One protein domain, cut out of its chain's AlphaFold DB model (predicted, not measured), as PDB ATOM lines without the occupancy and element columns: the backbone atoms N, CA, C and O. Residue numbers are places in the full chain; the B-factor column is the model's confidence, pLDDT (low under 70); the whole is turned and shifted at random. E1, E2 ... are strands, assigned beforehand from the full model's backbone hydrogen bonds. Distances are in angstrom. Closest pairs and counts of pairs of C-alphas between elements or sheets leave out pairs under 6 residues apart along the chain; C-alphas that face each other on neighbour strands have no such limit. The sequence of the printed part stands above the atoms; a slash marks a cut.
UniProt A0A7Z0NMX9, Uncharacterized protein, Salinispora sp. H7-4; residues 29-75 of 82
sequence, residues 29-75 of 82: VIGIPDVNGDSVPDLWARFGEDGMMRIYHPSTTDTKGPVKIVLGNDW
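This is residues 29 to 75 of the 82 residues of an uncharacterized protein of Salinispora sp. H7-4 (UniProt A0A7Z0NMX9). In a domain with little regular structure, look for one small, strongly twisted sheet, E1 E2 E3 E4 side by side, with loops 32 to 42 and 57 to 65 at one end and turn 48 to 52 at the other. This antiparallel meander joins each strand to the one before. The printed part has 47 residues, 18 in its four named strands, no named helix: all strand, compact, radius of gyration of the C-alphas 10.6 A, spans 30 by 17 by 15 A.

Find E2, residues 43 to 47, 12.5 A long, and E3, 53 to 56, 9.9 A. E1, 29 to 31, 6.9 A, starts at C-alpha 29 (-36.424, 37.295, -14.669); E4, 66 to 71, 12.7 A, ends at C-alpha 71 (-42.095, 35.961, -2.935).

In hairpin E2 and E3, at 139 degrees, N 45 and O 54 are within hydrogen-bond range, 2.9 A. Likewise check hairpin E3 and E4, 147 degrees: N 55 and O 68, 2.9 A; and hairpin E1 and E2, 168 degrees: N 30 and O 44, 2.9 A. Edge strands E1 and E4 are apart.

The farthest C-alphas, Ser 39 and Glu 49, are 30.3 A apart. The printed part has no cut; link E1 to E2 is long. No printed residue is under 70.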
ATOM      1  N   VAL A  29     -36.665  38.739 -14.775       96.69
ATOM      2  CA  VAL A  29     -36.424  37.295 -14.669       96.69
ATOM      3  C   VAL A  29     -34.993  37.068 -14.210       96.69
ATOM      4  O   VAL A  29     -34.081  37.750 -14.676       96.69
ATOM      5  N   ILE A  30     -34.798  36.103 -13.318       96.56
ATOM      6  CA  ILE A  30     -33.480  35.602 -12.929       96.56
ATOM      7  C   ILE A  30     -33.442  34.083 -13.071       96.56
ATOM      8  O   ILE A  30     -34.431  33.400 -12.797       96.56
ATOM      9  N   GLY A  31     -32.294  33.564 -13.499       96.31
ATOM     10  CA  GLY A  31     -32.003  32.137 -13.428       96.31
ATOM     11  C   GLY A  31     -31.593  31.757 -12.011       96.31
ATOM     12  O   GLY A  31     -30.865  32.501 -11.351       96.31
ATOM     13  N   ILE A  32     -32.053  30.603 -11.554       96.56
ATOM     14  CA  ILE A  32     -31.677  30.011 -10.271       96.56
ATOM     15  C   ILE A  32     -31.149  28.585 -10.510       96.56
ATOM     16  O   ILE A  32     -31.327  28.041 -11.603       96.56
ATOM     17  N   PRO A  33     -30.469  27.961  -9.532       97.25
ATOM     18  CA  PRO A  33     -30.148  26.540  -9.620       97.25
ATOM     19  C   PRO A  33     -31.399  25.686  -9.879       97.25
ATOM     20  O   PRO A  33     -32.506  26.095  -9.543       97.25
ATOM     21  N   ASP A  34     -31.200  24.498 -10.443       97.81
ATOM     22  CA  ASP A  34     -32.238  23.471 -10.561       97.81
ATOM     23  C   ASP A  34     -32.693  23.043  -9.152       97.81
ATOM     24  O   ASP A  34     -31.960  22.361  -8.427       97.81
ATOM     25  N   VAL A  35     -33.875  23.500  -8.732       97.69
ATOM     26  CA  VAL A  35     -34.449  23.184  -7.417       97.69
ATOM     27  C   VAL A  35     -35.513  22.092  -7.494       97.69
ATOM     28  O   VAL A  35     -35.957  21.620  -6.444       97.69
ATOM     29  N   ASN A  36     -35.930  21.682  -8.697       96.81
ATOM     30  CA  ASN A  36     -36.905  20.608  -8.896       96.81
ATOM     31  C   ASN A  36     -36.259  19.242  -9.223       96.81
ATOM     32  O   ASN A  36     -36.926  18.214  -9.096       96.81
ATOM     33  N   GLY A  37     -34.970  19.224  -9.570       97.81
ATOM     34  CA  GLY A  37     -34.168  18.041  -9.867       97.81
ATOM     35  C   GLY A  37     -34.300  17.506 -11.297       97.81
ATOM     36  O   GLY A  37     -33.990  16.332 -11.513       97.81
ATOM     37  N   ASP A  38     -34.777  18.298 -12.262       97.38
ATOM     38  CA  ASP A  38     -34.979  17.861 -13.653       97.38
ATOM     39  C   ASP A  38     -33.755  18.054 -14.572       97.38
ATOM     40  O   ASP A  38     -33.800  17.723 -15.759       97.38
ATOM     41  N   SER A  39     -32.626  18.484 -14.003       97.56
ATOM     42  CA  SER A  39     -31.366  18.794 -14.689       97.56
ATOM     43  C   SER A  39     -31.435  19.992 -15.645       97.56
ATOM     44  O   SER A  39     -30.505  20.194 -16.433       97.56
ATOM     45  N   VAL A  40     -32.486  20.812 -15.568       96.62
ATOM     46  CA  VAL A  40     -32.611  22.105 -16.247       96.62
ATOM     47  C   VAL A  40     -32.667  23.214 -15.185       96.62
ATOM     48  O   VAL A  40     -33.418  23.105 -14.224       96.62
ATOM     49  N   PRO A  41     -31.881  24.303 -15.305       97.81
ATOM     50  CA  PRO A  41     -31.982  25.421 -14.369       97.81
ATOM     51  C   PRO A  41     -33.386  26.039 -14.338       97.81
ATOM     52  O   PRO A  41     -33.998  26.275 -15.382       97.81
ATOM     53  N   ASP A  42     -33.856  26.361 -13.136       98.31
ATOM     54  CA  ASP A  42     -35.157  26.985 -12.916       98.31
ATOM     55  C   ASP A  42     -35.097  28.513 -13.091       98.31
ATOM     56  O   ASP A  42     -34.028  29.135 -13.104       98.31
ATOM     57  N   LEU A  43     -36.267  29.152 -13.189       98.00
ATOM     58  CA  LEU A  43     -36.377  30.612 -13.280       98.00
ATOM     59  C   LEU A  43     -37.253  31.161 -12.162       98.00
ATOM     60  O   LEU A  43     -38.287  30.583 -11.830       98.00
ATOM     61  N   TRP A  44     -36.911  32.343 -11.658       97.94
ATOM     62  CA  TRP A  44     -37.855  33.198 -10.945       97.94
ATOM     63  C   TRP A  44     -38.212  34.397 -11.812       97.94
ATOM     64  O   TRP A  44     -37.331  35.128 -12.265       97.94
ATOM     65  N   ALA A  45     -39.506  34.627 -12.011       98.12
ATOM     66  CA  ALA A  45     -40.018  35.748 -12.788       98.12
ATOM     67  C   ALA A  45     -40.883  36.657 -11.915       98.12
ATOM     68  O   ALA A  45     -41.749  36.177 -11.177       98.12
ATOM     69  N   ARG A  46     -40.657  37.968 -12.008       98.25
ATOM     70  CA  ARG A  46     -41.486  38.990 -11.367       98.25
ATOM     71  C   ARG A  46     -42.601  39.399 -12.315       98.25
ATOM     72  O   ARG A  46     -42.335  39.850 -13.428       98.25
ATOM     73  N   PHE A  47     -43.837  39.247 -11.863       98.31
ATOM     74  CA  PHE A  47     -45.003  39.610 -12.657       98.31
ATOM     75  C   PHE A  47     -45.288  41.098 -12.506       98.31
ATOM     76  O   PHE A  47     -45.297  41.615 -11.395       98.31
ATOM     77  N   GLY A  48     -45.523  41.787 -13.619       98.00
ATOM     78  CA  GLY A  48     -45.756  43.232 -13.612       98.00
ATOM     79  C   GLY A  48     -47.060  43.632 -12.922       98.00
ATOM     80  O   GLY A  48     -47.104  44.676 -12.278       98.00
ATOM     81  N   GLU A  49     -48.089  42.781 -12.998       97.94
ATOM     82  CA  GLU A  49     -49.417  43.038 -12.422       97.94
ATOM     83  C   GLU A  49     -49.387  43.226 -10.897       97.94
ATOM     84  O   GLU A  49     -50.056  44.116 -10.377       97.94
ATOM     85  N   ASP A  50     -48.610  42.408 -10.185       98.19
ATOM     86  CA  ASP A  50     -48.616  42.361  -8.717       98.19
ATOM     87  C   ASP A  50     -47.228  42.460  -8.072       98.19
ATOM     88  O   ASP A  50     -47.112  42.513  -6.848       98.19
ATOM     89  N   GLY A  51     -46.167  42.461  -8.877       98.19
ATOM     90  CA  GLY A  51     -44.787  42.467  -8.412       98.19
ATOM     91  C   GLY A  51     -44.362  41.188  -7.695       98.19
ATOM     92  O   GLY A  51     -43.244  41.145  -7.181       98.19
ATOM     93  N   MET A  52     -45.199  40.148  -7.650       98.62
ATOM     94  CA  MET A  52     -44.865  38.893  -6.985       98.62
ATOM     95  C   MET A  52     -43.888  38.084  -7.832       98.62
ATOM     96  O   MET A  52     -43.956  38.069  -9.068       98.62
ATOM     97  N   MET A  53     -42.994  37.356  -7.163       98.12
ATOM     98  CA  MET A  53     -42.092  36.430  -7.839       98.12
ATOM     99  C   MET A  53     -42.690  35.033  -7.891       98.12
ATOM    100  O   MET A  53     -43.118  34.488  -6.868       98.12
ATOM    101  N   ARG A  54     -42.678  34.436  -9.082       98.50
ATOM    102  CA  ARG A  54     -43.153  33.076  -9.334       98.50
ATOM    103  C   ARG A  54     -42.032  32.219  -9.909       98.50
ATOM    104  O   ARG A  54     -41.260  32.693 -10.741       98.50
ATOM    105  N   ILE A  55     -41.953  30.968  -9.464       98.44
ATOM    106  CA  ILE A  55     -40.995  29.988  -9.984       98.44
ATOM    107  C   ILE A  55     -41.541  29.310 -11.239       98.44
ATOM    108  O   ILE A  55     -42.723  28.971 -11.294       98.44
ATOM    109  N   TYR A  56     -40.672  29.107 -12.219       98.50
ATOM    110  CA  TYR A  56     -40.901  28.301 -13.409       98.50
ATOM    111  C   TYR A  56     -39.956  27.110 -13.377       98.50
ATOM    112  O   TYR A  56     -38.820  27.246 -12.924       98.50
ATOM    113  N   HIS A  57     -40.440  25.997 -13.923       98.31
ATOM    114  CA  HIS A  57     -39.690  24.763 -14.129       98.31
ATOM    115  C   HIS A  57     -39.591  24.475 -15.627       98.31
ATOM    116  O   HIS A  57     -40.432  23.728 -16.145       98.31
ATOM    117  N   PRO A  58     -38.656  25.102 -16.361       97.88
ATOM    118  CA  PRO A  58     -38.558  24.940 -17.805       97.88
ATOM    119  C   PRO A  58     -38.292  23.491 -18.235       97.88
ATOM    120  O   PRO A  58     -38.052  22.592 -17.438       97.88
ATOM    121  N   SER A  59     -38.387  23.224 -19.529       96.25
ATOM    122  CA  SER A  59     -37.752  22.073 -20.170       96.25
ATOM    123  C   SER A  59     -36.640  22.564 -21.093       96.25
ATOM    124  O   SER A  59     -36.398  23.762 -21.232       96.25
ATOM    125  N   THR A  60     -36.004  21.647 -21.818       92.88
ATOM    126  CA  THR A  60     -35.048  21.999 -22.875       92.88
ATOM    127  C   THR A  60     -35.677  22.739 -24.063       92.88
ATOM    128  O   THR A  60     -34.943  23.231 -24.913       92.88
ATOM    129  N   THR A  61     -37.011  22.838 -24.142       93.00
ATOM    130  CA  THR A  61     -37.720  23.425 -25.294       93.00
ATOM    131  C   THR A  61     -38.816  24.432 -24.945       93.00
ATOM    132  O   THR A  61     -39.306  25.092 -25.854       93.00
ATOM    133  N   ASP A  62     -39.239  24.555 -23.684       95.00
ATOM    134  CA  ASP A  62     -40.323  25.464 -23.282       95.00
ATOM    135  C   ASP A  62     -40.151  25.945 -21.831       95.00
ATOM    136  O   ASP A  62     -39.657  25.204 -20.985       95.00
ATOM    137  N   THR A  63     -40.588  27.164 -21.508       96.75
ATOM    138  CA  THR A  63     -40.498  27.701 -20.136       96.75
ATOM    139  C   THR A  63     -41.520  27.095 -19.174       96.75
ATOM    140  O   THR A  63     -41.392  27.253 -17.961       96.75
ATOM    141  N   LYS A  64     -42.537  26.417 -19.706       96.81
ATOM    142  CA  LYS A  64     -43.759  25.992 -19.024       96.81
ATOM    143  C   LYS A  64     -44.479  27.183 -18.369       96.81
ATOM    144  O   LYS A  64     -44.174  28.351 -18.625       96.81
ATOM    145  N   GLY A  65     -45.496  26.882 -17.564       97.19
ATOM    146  CA  GLY A  65     -46.202  27.867 -16.742       97.19
ATOM    147  C   GLY A  65     -45.556  28.062 -15.363       97.19
ATOM    148  O   GLY A  65     -44.793  27.200 -14.915       97.19
ATOM    149  N   PRO A  66     -45.889  29.161 -14.661       97.31
ATOM    150  CA  PRO A  66     -45.456  29.369 -13.285       97.31
ATOM    151  C   PRO A  66     -46.047  28.292 -12.367       97.31
ATOM    152  O   PRO A  66     -47.212  27.917 -12.500       97.31
ATOM    153  N   VAL A  67     -45.260  27.828 -11.401       97.88
ATOM    154  CA  VAL A  67     -45.624  26.709 -10.517       97.88
ATOM    155  C   VAL A  67     -46.051  27.186  -9.132       97.88
ATOM    156  O   VAL A  67     -46.999  26.656  -8.554       97.88
ATOM    157  N   LYS A  68     -45.374  28.199  -8.581       98.00
ATOM    158  CA  LYS A  68     -45.644  28.712  -7.230       98.00
ATOM    159  C   LYS A  68     -45.204  30.166  -7.079       98.00
ATOM    160  O   LYS A  68     -44.231  30.579  -7.701       98.00
ATOM    161  N   ILE A  69     -45.867  30.914  -6.198       98.50
ATOM    162  CA  ILE A  69     -45.373  32.201  -5.688       98.50
ATOM    163  C   ILE A  69     -44.265  31.936  -4.657       98.50
ATOM    164  O   ILE A  69     -44.500  31.290  -3.634       98.50
ATOM    165  N   VAL A  70     -43.059  32.425  -4.934       97.44
ATOM    166  CA  VAL A  70     -41.882  32.289  -4.059       97.44
ATOM    167  C   VAL A  70     -41.640  33.536  -3.213       97.44
ATOM    168  O   VAL A  70     -41.161  33.411  -2.092       97.44
ATOM    169  N   LEU A  71     -42.052  34.713  -3.700       97.19
ATOM    170  CA  LEU A  71     -42.095  35.961  -2.935       97.19
ATOM    171  C   LEU A  71     -43.444  36.640  -3.192       97.19
ATOM    172  O   LEU A  71     -43.736  37.019  -4.323       97.19
ATOM    173  N   GLY A  72     -44.269  36.756  -2.149       97.94
ATOM    174  CA  GLY A  72     -45.669  37.202  -2.248       97.94
ATOM    175  C   GLY A  72     -45.911  38.692  -2.000       97.94
ATOM    176  O   GLY A  72     -47.054  39.096  -1.821       97.94
ATOM    177  N   ASN A  73     -44.855  39.499  -1.936       97.81
ATOM    178  CA  ASN A  73     -44.955  40.956  -1.835       97.81
ATOM    179  C   ASN A  73     -44.818  41.595  -3.223       97.81
ATOM    180  O   ASN A  73     -44.400  40.929  -4.165       97.81
ATOM    181  N   ASP A  74     -45.117  42.889  -3.328       97.94
ATOM    182  CA  ASP A  74     -44.824  43.670  -4.531       97.94
ATOM    183  C   ASP A  74     -43.333  44.047  -4.569       97.94
ATOM    184  O   ASP A  74     -42.856  44.870  -3.782       97.94
ATOM    185  N   TRP A  75     -42.591  43.434  -5.491       97.31
ATOM    186  CA  TRP A  75     -41.175  43.708  -5.732       97.31
ATOM    187  C   TRP A  75     -40.934  44.667  -6.905       97.31
ATOM    188  O   TRP A  75     -39.782  44.826  -7.304       97.31
TER     189      TRP A  75